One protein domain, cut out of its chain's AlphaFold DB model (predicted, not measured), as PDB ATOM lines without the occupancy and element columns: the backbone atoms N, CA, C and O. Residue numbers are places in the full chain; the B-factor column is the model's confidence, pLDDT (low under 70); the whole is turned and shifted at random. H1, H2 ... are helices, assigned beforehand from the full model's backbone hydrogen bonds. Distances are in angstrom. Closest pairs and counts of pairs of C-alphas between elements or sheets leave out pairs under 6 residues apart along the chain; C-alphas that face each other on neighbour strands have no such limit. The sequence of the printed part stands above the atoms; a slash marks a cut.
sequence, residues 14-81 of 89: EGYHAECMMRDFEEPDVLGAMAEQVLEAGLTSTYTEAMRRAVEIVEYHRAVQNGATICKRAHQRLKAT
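AT A GLANCE: This is residues 14 to 81 of the 89 residues of an uncharacterized protein of Paraburkholderia caribensis MBA4 (UniProt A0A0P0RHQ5). One long helix, H3, makes the longest axis, and two short helices, H1 and H2, form a V on one side of its first half. H2 packs on H3 near its beginning, H1 comes near H3 farther along, and residues 66 to 81 stick out as a bare arm, of which 66 to 80 belong to H3. The printed part has 68 residues with three named helices, H1, H2 and H3 in that order, no named strand, and the class is all helix. The whole is loose, with a radius of gyration of the C-alphas of 15.7 A, and spans 53 by 22 by 16 A, the arm making much of the length.

IN THESE COORDINATES: H1 is residues 14 to 24, 15.8 A from first to last C-alpha, beginning at C-alpha 14 (35.240, -6.365, 36.605). H2 is residues 27 to 40, 19.8 A long. H3 is residues 47 to 80, 49.6 A long, from C-alpha 47 (20.757, 9.996, 32.136) to C-alpha 80 (44.746, -30.793, 17.116).

HOW THE PARTS SIT: H1 and H2 are close but not clearly touching, the closest C-alphas being those of Met 21 and Val 30, 6.5 A apart. They run opposite ways at a steep tilt of 43 degrees. H1 and H3 only just touch, with 3 pairs of C-alphas within 8 A, and H3 does so with residues 58 to 61 alone. Their closest C-alphas, of Gly 15 and His 61, are 6.7 A apart, and their lines are about perpendicular at 79 degrees. H2 touches H3, which meets it with residues 47 to 55 alone; the closest C-alphas, of Ala 35 and Ala 50, are 4.6 A apart. These two run opposite ways at a steep tilt of 60 degrees. In H1, H2 and H3 every O i to N i+4 pair is within hydrogen-bond range.

THE WHOLE: The two C-alphas farthest apart, of Ser 45 and Thr 81, are 53.1 A apart. Residues 66 to 81 stand free, and the body without them spans 29 by 20 by 16 A. The printed part has no cut; the link H1 to H2 is tight and the link H2 to H3 is short. The mean pLDDT of the printed part is 89.1, and residues 14 to 15 are under 70.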
ATOM      1  N   GLU A  14      36.424  -7.172  36.931       59.00
ATOM      2  CA  GLU A  14      35.240  -6.365  36.605       59.00
ATOM      3  C   GLU A  14      34.327  -7.072  35.589       59.00
ATOM      4  O   GLU A  14      33.124  -6.834  35.541       59.00
ATOM      5  N   GLY A  15      34.881  -7.990  34.783       64.94
ATOM      6  CA  GLY A  15      34.116  -8.717  33.758       64.94
ATOM      7  C   GLY A  15      33.194  -9.755  34.385       64.94
ATOM      8  O   GLY A  15      32.094  -9.975  33.896       64.94
ATOM      9  N   TYR A  16      33.625 -10.314  35.515       74.81
ATOM     10  CA  TYR A  16      32.857 -11.252  36.321       74.81
ATOM     11  C   TYR A  16      31.569 -10.627  36.875       74.81
ATOM     12  O   TYR A  16      30.529 -11.278  36.886       74.81
ATOM     13  N   HIS A  17      31.603  -9.358  37.299       82.12
ATOM     14  CA  HIS A  17      30.413  -8.688  37.828       82.12
ATOM     15  C   HIS A  17      29.402  -8.345  36.734       82.12
ATOM     16  O   HIS A  17      28.211  -8.567  36.933       82.12
ATOM     17  N   ALA A  18      29.867  -7.891  35.564       81.56
ATOM     18  CA  ALA A  18      29.000  -7.717  34.399       81.56
ATOM     19  C   ALA A  18      28.358  -9.049  33.976       81.56
ATOM     20  O   ALA A  18      27.150  -9.110  33.767       81.56
ATOM     21  N   GLU A  19      29.136 -10.134  33.944       84.19
ATOM     22  CA  GLU A  19      28.626 -11.475  33.641       84.19
ATOM     23  C   GLU A  19      27.586 -11.952  34.668       84.19
ATOM     24  O   GLU A  19      26.543 -12.473  34.279       84.19
ATOM     25  N   CYS A  20      27.820 -11.747  35.971       85.88
ATOM     26  CA  CYS A  20      26.838 -12.094  37.002       85.88
ATOM     27  C   CYS A  20      25.542 -11.293  36.843       85.88
ATOM     28  O   CYS A  20      24.467 -11.883  36.854       85.88
ATOM     29  N   MET A  21      25.635  -9.975  36.637       88.81
ATOM     30  CA  MET A  21      24.450  -9.134  36.441       88.81
ATOM     31  C   MET A  21      23.629  -9.596  35.232       88.81
ATOM     32  O   MET A  21      22.422  -9.774  35.343       88.81
ATOM     33  N   MET A  22      24.287  -9.868  34.102       89.19
ATOM     34  CA  MET A  22      23.621 -10.311  32.872       89.19
ATOM     35  C   MET A  22      23.073 -11.744  32.940       89.19
ATOM     36  O   MET A  22      22.249 -12.121  32.111       89.19
ATOM     37  N   ARG A  23      23.552 -12.564  33.882       90.75
ATOM     38  CA  ARG A  23      23.022 -13.909  34.137       90.75
ATOM     39  C   ARG A  23      21.790 -13.868  35.036       90.75
ATOM     40  O   ARG A  23      20.869 -14.652  34.826       90.75
ATOM     41  N   ASP A  24      21.820 -13.004  36.046       94.19
ATOM     42  CA  ASP A  24      20.884 -13.052  37.169       94.19
ATOM     43  C   ASP A  24      19.724 -12.043  37.025       94.19
ATOM     44  O   ASP A  24      18.714 -12.186  37.713       94.19
ATOM     45  N   PHE A  25      19.829 -11.065  36.114       94.31
ATOM     46  CA  PHE A  25      18.833 -10.007  35.899       94.31
ATOM     47  C   PHE A  25      18.520  -9.777  34.414       94.31
ATOM     48  O   PHE A  25      19.309 -10.126  33.532       94.31
ATOM     49  N   GLU A  26      17.368  -9.162  34.128       94.38
ATOM     50  CA  GLU A  26      17.013  -8.770  32.764       94.38
ATOM     51  C   GLU A  26      17.882  -7.598  32.284       94.38
ATOM     52  O   GLU A  26      18.197  -6.673  33.032       94.38
ATOM     53  N   GLU A  27      18.258  -7.613  31.004       91.31
ATOM     54  CA  GLU A  27      19.135  -6.594  30.415       91.31
ATOM     55  C   GLU A  27      18.644  -5.145  30.611       91.31
ATOM     56  O   GLU A  27      19.481  -4.298  30.922       91.31
ATOM     57  N   PRO A  28      17.338  -4.819  30.504       95.19
ATOM     58  CA  PRO A  28      16.858  -3.469  30.796       95.19
ATOM     59  C   PRO A  28      17.152  -3.015  32.231       95.19
ATOM     60  O   PRO A  28      17.554  -1.868  32.426       95.19
ATOM     61  N   ASP A  29      17.009  -3.907  33.214       96.00
ATOM     62  CA  ASP A  29      17.264  -3.602  34.625       96.00
ATOM     63  C   ASP A  29      18.760  -3.394  34.877       96.00
ATOM     64  O   ASP A  29      19.157  -2.449  35.562       96.00
ATOM     65  N   VAL A  30      19.605  -4.228  34.261       93.75
ATOM     66  CA  VAL A  30      21.066  -4.070  34.315       93.75
ATOM     67  C   VAL A  30      21.483  -2.729  33.713       93.75
ATOM     68  O   VAL A  30      22.239  -1.983  34.332       93.75
ATOM     69  N   LEU A  31      20.974  -2.390  32.527       95.69
ATOM     70  CA  LEU A  31      21.284  -1.125  31.861       95.69
ATOM     71  C   LEU A  31      20.795   0.085  32.668       95.69
ATOM     72  O   LEU A  31      21.520   1.076  32.759       95.69
ATOM     73  N   GLY A  32      19.615  -0.008  33.288       96.19
ATOM     74  CA  GLY A  32      19.089   0.995  34.215       96.19
ATOM     75  C   GLY A  32      20.023   1.233  35.397       96.19
ATOM     76  O   GLY A  32      20.507   2.349  35.585       96.19
ATOM     77  N   ALA A  33      20.363   0.169  36.128       96.38
ATOM     78  CA  ALA A  33      21.253   0.250  37.284       96.38
ATOM     79  C   ALA A  33      22.647   0.784  36.908       96.38
ATOM     80  O   ALA A  33      23.223   1.615  37.610       96.38
ATOM     81  N   MET A  34      23.196   0.357  35.768       94.69
ATOM     82  CA  MET A  34      24.484   0.854  35.282       94.69
ATOM     83  C   MET A  34      24.423   2.335  34.893       94.69
ATOM     84  O   MET A  34      25.363   3.076  35.181       94.69
ATOM     85  N   ALA A  35      23.338   2.785  34.262       96.12
ATOM     86  CA  ALA A  35      23.150   4.189  33.913       96.12
ATOM     87  C   ALA A  35      23.040   5.076  35.164       96.12
ATOM     88  O   ALA A  35      23.644   6.146  35.207       96.12
ATOM     89  N   GLU A  36      22.332   4.622  36.199       96.25
ATOM     90  CA  GLU A  36      22.269   5.315  37.490       96.25
ATOM     91  C   GLU A  36      23.662   5.456  38.112       96.25
ATOM     92  O   GLU A  36      24.070   6.567  38.441       96.25
ATOM     93  N   GLN A  37      24.451   4.379  38.160       94.75
ATOM     94  CA  GLN A  37      25.814   4.426  38.703       94.75
ATOM     95  C   GLN A  37      26.757   5.328  37.891       94.75
ATOM     96  O   GLN A  37      27.573   6.055  38.459       94.75
ATOM     97  N   VAL A  38      26.644   5.333  36.560       91.88
ATOM     98  CA  VAL A  38      27.422   6.235  35.690       91.88
ATOM     99  C   VAL A  38      27.066   7.702  35.956       91.88
ATOM    100  O   VAL A  38      27.958   8.558  35.966       91.88
ATOM    101  N   LEU A  39      25.783   7.991  36.188       91.75
ATOM    102  CA  LEU A  39      25.297   9.330  36.501       91.75
ATOM    103  C   LEU A  39      25.729   9.776  37.908       91.75
ATOM    104  O   LEU A  39      26.234  10.888  38.061       91.75
ATOM    105  N   GLU A  40      25.600   8.909  38.914       94.44
ATOM    106  CA  GLU A  40      26.024   9.161  40.300       94.44
ATOM    107  C   GLU A  40      27.534   9.394  40.414       94.44
ATOM    108  O   GLU A  40      27.980  10.273  41.152       94.44
ATOM    109  N   ALA A  41      28.330   8.670  39.624       92.38
ATOM    110  CA  ALA A  41      29.773   8.867  39.536       92.38
ATOM    111  C   ALA A  41      30.177  10.173  38.819       92.38
ATOM    112  O   ALA A  41      31.367  10.480  38.724       92.38
ATOM    113  N   GLY A  42      29.217  10.939  38.284       91.50
ATOM    114  CA  GLY A  42      29.468  12.201  37.585       91.50
ATOM    115  C   GLY A  42      30.222  12.038  36.263       91.50
ATOM    116  O   GLY A  42      30.840  12.990  35.783       91.50
ATOM    117  N   LEU A  43      30.203  10.839  35.669       85.69
ATOM    118  CA  LEU A  43      30.897  10.551  34.408       85.69
ATOM    119  C   LEU A  43      30.180  11.162  33.200       85.69
ATOM    120  O   LEU A  43      30.796  11.400  32.160       85.69
ATOM    121  N   THR A  44      28.882  11.426  33.339       92.44
ATOM    122  CA  THR A  44      28.046  12.110  32.353       92.44
ATOM    123  C   THR A  44      27.113  13.100  33.052       92.44
ATOM    124  O   THR A  44      26.861  13.009  34.249       92.44
ATOM    125  N   SER A  45      26.584  14.067  32.298       91.31
ATOM    126  CA  SER A  45      25.688  15.112  32.822       91.31
ATOM    127  C   SER A  45      24.199  14.808  32.649       91.31
ATOM    128  O   SER A  45      23.359  15.538  33.170       91.31
ATOM    129  N   THR A  46      23.849  13.764  31.893       96.69
ATOM    130  CA  THR A  46      22.457  13.362  31.668       96.69
ATOM    131  C   THR A  46      22.313  11.852  31.743       96.69
ATOM    132  O   THR A  46      23.243  11.108  31.415       96.69
ATOM    133  N   TYR A  47      21.114  11.410  32.117       95.62
ATOM    134  CA  TYR A  47      20.757   9.996  32.136       95.62
ATOM    135  C   TYR A  47      20.828   9.363  30.739       95.62
ATOM    136  O   TYR A  47      21.271   8.232  30.602       95.62
ATOM    137  N   THR A  48      20.479  10.098  29.677       97.50
ATOM    138  CA  THR A  48      20.589   9.607  28.292       97.50
ATOM    139  C   THR A  48      22.029   9.258  27.919       97.50
ATOM    140  O   THR A  48      22.284   8.209  27.329       97.50
ATOM    141  N   GLU A  49      22.985  10.118  28.275       96.50
ATOM    142  CA  GLU A  49      24.408   9.842  28.052       96.50
ATOM    143  C   GLU A  49      24.900   8.693  28.943       96.50
ATOM    144  O   GLU A  49      25.675   7.852  28.488       96.50
ATOM    145  N   ALA A  50      24.403   8.613  30.180       94.88
ATOM    146  CA  ALA A  50      24.721   7.521  31.094       94.88
ATOM    147  C   ALA A  50      24.228   6.164  30.562       94.88
ATOM    148  O   ALA A  50      24.968   5.185  30.564       94.88
ATOM    149  N   MET A  51      23.011   6.131  30.016       97.62
ATOM    150  CA  MET A  51      22.416   4.957  29.384       97.62
ATOM    151  C   MET A  51      23.190   4.531  28.137       97.62
ATOM    152  O   MET A  51      23.485   3.350  27.970       97.62
ATOM    153  N   ARG A  52      23.601   5.482  27.284       96.00
ATOM    154  CA  ARG A  52      24.475   5.166  26.143       96.00
ATOM    155  C   ARG A  52      25.767   4.506  26.620       96.00
ATOM    156  O   ARG A  52      26.193   3.508  26.048       96.00
ATOM    157  N   ARG A  53      26.356   5.024  27.699       91.31
ATOM    158  CA  ARG A  53      27.581   4.467  28.271       91.31
ATOM    159  C   ARG A  53      27.372   3.069  28.857       91.31
ATOM    160  O   ARG A  53      28.230   2.214  28.666       91.31
ATOM    161  N   ALA A  54      26.247   2.824  29.526       92.75
ATOM    162  CA  ALA A  54      25.877   1.501  30.025       92.75
ATOM    163  C   ALA A  54      25.765   0.475  28.884       92.75
ATOM    164  O   ALA A  54      26.346  -0.607  28.974       92.75
ATOM    165  N   VAL A  55      25.111   0.846  27.776       93.69
ATOM    166  CA  VAL A  55      25.023   0.005  26.569       93.69
ATOM    167  C   VAL A  55      26.412  -0.302  26.008       93.69
ATOM    168  O   VAL A  55      26.739  -1.470  25.809       93.69
ATOM    169  N   GLU A  56      27.263   0.713  25.827       91.69
ATOM    170  CA  GLU A  56      28.638   0.529  25.332       91.69
ATOM    171  C   GLU A  56      29.449  -0.440  26.206       91.69
ATOM    172  O   GLU A  56      30.230  -1.247  25.697       91.69
ATOM    173  N   ILE A  57      29.268  -0.373  27.527       88.12
ATOM    174  CA  ILE A  57      29.933  -1.270  28.470       88.12
ATOM    175  C   ILE A  57      29.472  -2.722  28.265       88.12
ATOM    176  O   ILE A  57      30.310  -3.624  28.169       88.12
ATOM    177  N   VAL A  58      28.160  -2.958  28.176       89.25
ATOM    178  CA  VAL A  58      27.596  -4.302  27.971       89.25
ATOM    179  C   VAL A  58      28.012  -4.874  26.612       89.25
ATOM    180  O   VAL A  58      28.403  -6.043  26.518       89.25
ATOM    181  N   GLU A  59      27.993  -4.063  25.554       89.12
ATOM    182  CA  GLU A  59      28.452  -4.465  24.222       89.12
ATOM    183  C   GLU A  59      29.938  -4.839  24.214       89.12
ATOM    184  O   GLU A  59      30.319  -5.884  23.674       89.12
ATOM    185  N   TYR A  60      30.781  -4.027  24.857       85.81
ATOM    186  CA  TYR A  60      32.205  -4.318  24.983       85.81
ATOM    187  C   TYR A  60      32.452  -5.627  25.746       85.81
ATOM    188  O   TYR A  60      33.240  -6.462  25.294       85.81
ATOM    189  N   HIS A  61      31.740  -5.854  26.854       85.81
ATOM    190  CA  HIS A  61      31.826  -7.098  27.621       85.81
ATOM    191  C   HIS A  61      31.522  -8.331  26.749       85.81
ATOM    192  O   HIS A  61      32.322  -9.270  26.695       85.81
ATOM    193  N   ARG A  62      30.422  -8.294  25.987       85.25
ATOM    194  CA  ARG A  62      30.049  -9.361  25.039       85.25
ATOM    195  C   ARG A  62      31.135  -9.599  23.990       85.25
ATOM    196  O   ARG A  62      31.478 -10.747  23.697       85.25
ATOM    197  N   ALA A  63      31.704  -8.532  23.429       83.94
ATOM    198  CA  ALA A  63      32.770  -8.633  22.437       83.94
ATOM    199  C   ALA A  63      34.028  -9.315  23.006       83.94
ATOM    200  O   ALA A  63      34.597 -10.195  22.353       83.94
ATOM    201  N   VAL A  64      34.426  -8.973  24.235       84.12
ATOM    202  CA  VAL A  64      35.559  -9.604  24.931       84.12
ATOM    203  C   VAL A  64      35.295 -11.091  25.192       84.12
ATOM    204  O   VAL A  64      36.153 -11.924  24.887       84.12
ATOM    205  N   GLN A  65      34.107 -11.453  25.685       82.44
ATOM    206  CA  GLN A  65      33.728 -12.850  25.944       82.44
ATOM    207  C   GLN A  65      33.732 -13.698  24.658       82.44
ATOM    208  O   GLN A  65      34.256 -14.822  24.625       82.44
ATOM    209  N   ASN A  66      33.211 -13.137  23.564       82.50
ATOM    210  CA  ASN A  66      33.255 -13.759  22.243       82.50
ATOM    211  C   ASN A  66      34.697 -13.935  21.755       82.50
ATOM    212  O   ASN A  66      35.066 -15.025  21.312       82.50
ATOM    213  N   GLY A  67      35.534 -12.904  21.894       84.56
ATOM    214  CA  GLY A  67      36.956 -12.957  21.555       84.56
ATOM    215  C   GLY A  67      37.699 -14.061  22.310       84.56
ATOM    216  O   GLY A  67      38.395 -14.868  21.693       84.56
ATOM    217  N   ALA A  68      37.482 -14.179  23.623       82.81
ATOM    218  CA  ALA A  68      38.067 -15.242  24.441       82.81
ATOM    219  C   ALA A  68      37.645 -16.642  23.959       82.81
ATOM    220  O   ALA A  68      38.478 -17.548  23.835       82.81
ATOM    221  N   THR A  69      36.366 -16.813  23.613       84.12
ATOM    222  CA  THR A  69      35.837 -18.070  23.063       84.12
ATOM    223  C   THR A  69      36.470 -18.411  21.712       84.12
ATOM    224  O   THR A  69      36.874 -19.556  21.488       84.12
ATOM    225  N   ILE A  70      36.602 -17.425  20.820       87.50
ATOM    226  CA  ILE A  70      37.249 -17.583  19.510       87.50
ATOM    227  C   ILE A  70      38.716 -17.988  19.686       87.50
ATOM    228  O   ILE A  70      39.143 -18.985  19.101       87.50
ATOM    229  N   CYS A  71      39.471 -17.290  20.537       86.12
ATOM    230  CA  CYS A  71      40.873 -17.598  20.820       86.12
ATOM    231  C   CYS A  71      41.050 -19.009  21.397       86.12
ATOM    232  O   CYS A  71      41.935 -19.747  20.961       86.12
ATOM    233  N   LYS A  72      40.174 -19.434  22.318       88.19
ATOM    234  CA  LYS A  72      40.179 -20.803  22.859       88.19
ATOM    235  C   LYS A  72      39.986 -21.845  21.755       88.19
ATOM    236  O   LYS A  72      40.737 -22.818  21.701       88.19
ATOM    237  N   ARG A  73      39.013 -21.637  20.862       88.50
ATOM    238  CA  ARG A  73      38.756 -22.540  19.726       88.50
ATOM    239  C   ARG A  73      39.932 -22.570  18.747       88.50
ATOM    240  O   ARG A  73      40.329 -23.648  18.311       88.50
ATOM    241  N   ALA A  74      40.521 -21.413  18.441       89.50
ATOM    242  CA  ALA A  74      41.705 -21.317  17.590       89.50
ATOM    243  C   ALA A  74      42.889 -22.096  18.185       89.50
ATOM    244  O   ALA A  74      43.503 -22.907  17.495       89.50
ATOM    245  N   HIS A  75      43.147 -21.939  19.486       90.56
ATOM    246  CA  HIS A  75      44.184 -22.683  20.204       90.56
ATOM    247  C   HIS A  75      43.955 -24.197  20.177       90.56
ATOM    248  O   HIS A  75      44.875 -24.967  19.910       90.56
ATOM    249  N   GLN A  76      42.719 -24.644  20.412       93.00
ATOM    250  CA  GLN A  76      42.359 -26.064  20.326       93.00
ATOM    251  C   GLN A  76      42.595 -26.630  18.921       93.00
ATOM    252  O   GLN A  76      43.144 -27.722  18.789       93.00
ATOM    253  N   ARG A  77      42.249 -25.873  17.872       90.75
ATOM    254  CA  ARG A  77      42.515 -26.258  16.481       90.75
ATOM    255  C   ARG A  77      44.012 -26.375  16.199       90.75
ATOM    256  O   ARG A  77      44.429 -27.358  15.593       90.75
ATOM    257  N   LEU A  78      44.814 -25.413  16.657       89.06
ATOM    258  CA  LEU A  78      46.272 -25.454  16.514       89.06
ATOM    259  C   LEU A  78      46.892 -26.647  17.253       89.06
ATOM    260  O   LEU A  78      47.820 -27.251  16.742       89.06
ATOM    261  N   LYS A  79      46.355 -27.041  18.415       87.69
ATOM    262  CA  LYS A  79      46.803 -28.252  19.127       87.69
ATOM    263  C   LYS A  79      46.417 -29.554  18.426       87.69
ATOM    264  O   LYS A  79      47.184 -30.507  18.463       87.69
ATOM    265  N   ALA A  80      45.223 -29.612  17.838       85.50
ATOM    266  CA  ALA A  80      44.746 -30.793  17.116       85.50
ATOM    267  C   ALA A  80      45.458 -30.977  15.767       85.50
ATOM    268  O   ALA A  80      45.573 -32.093  15.267       85.50
ATOM    269  N   THR A  81      45.947 -29.881  15.189       71.56
ATOM    270  CA  THR A  81      46.736 -29.889  13.961       71.56
ATOM    271  C   THR A  81      48.208 -29.907  14.363       71.56
ATOM    272  O   THR A  81      48.821 -28.849  14.474       71.56
TER     273      THR A  81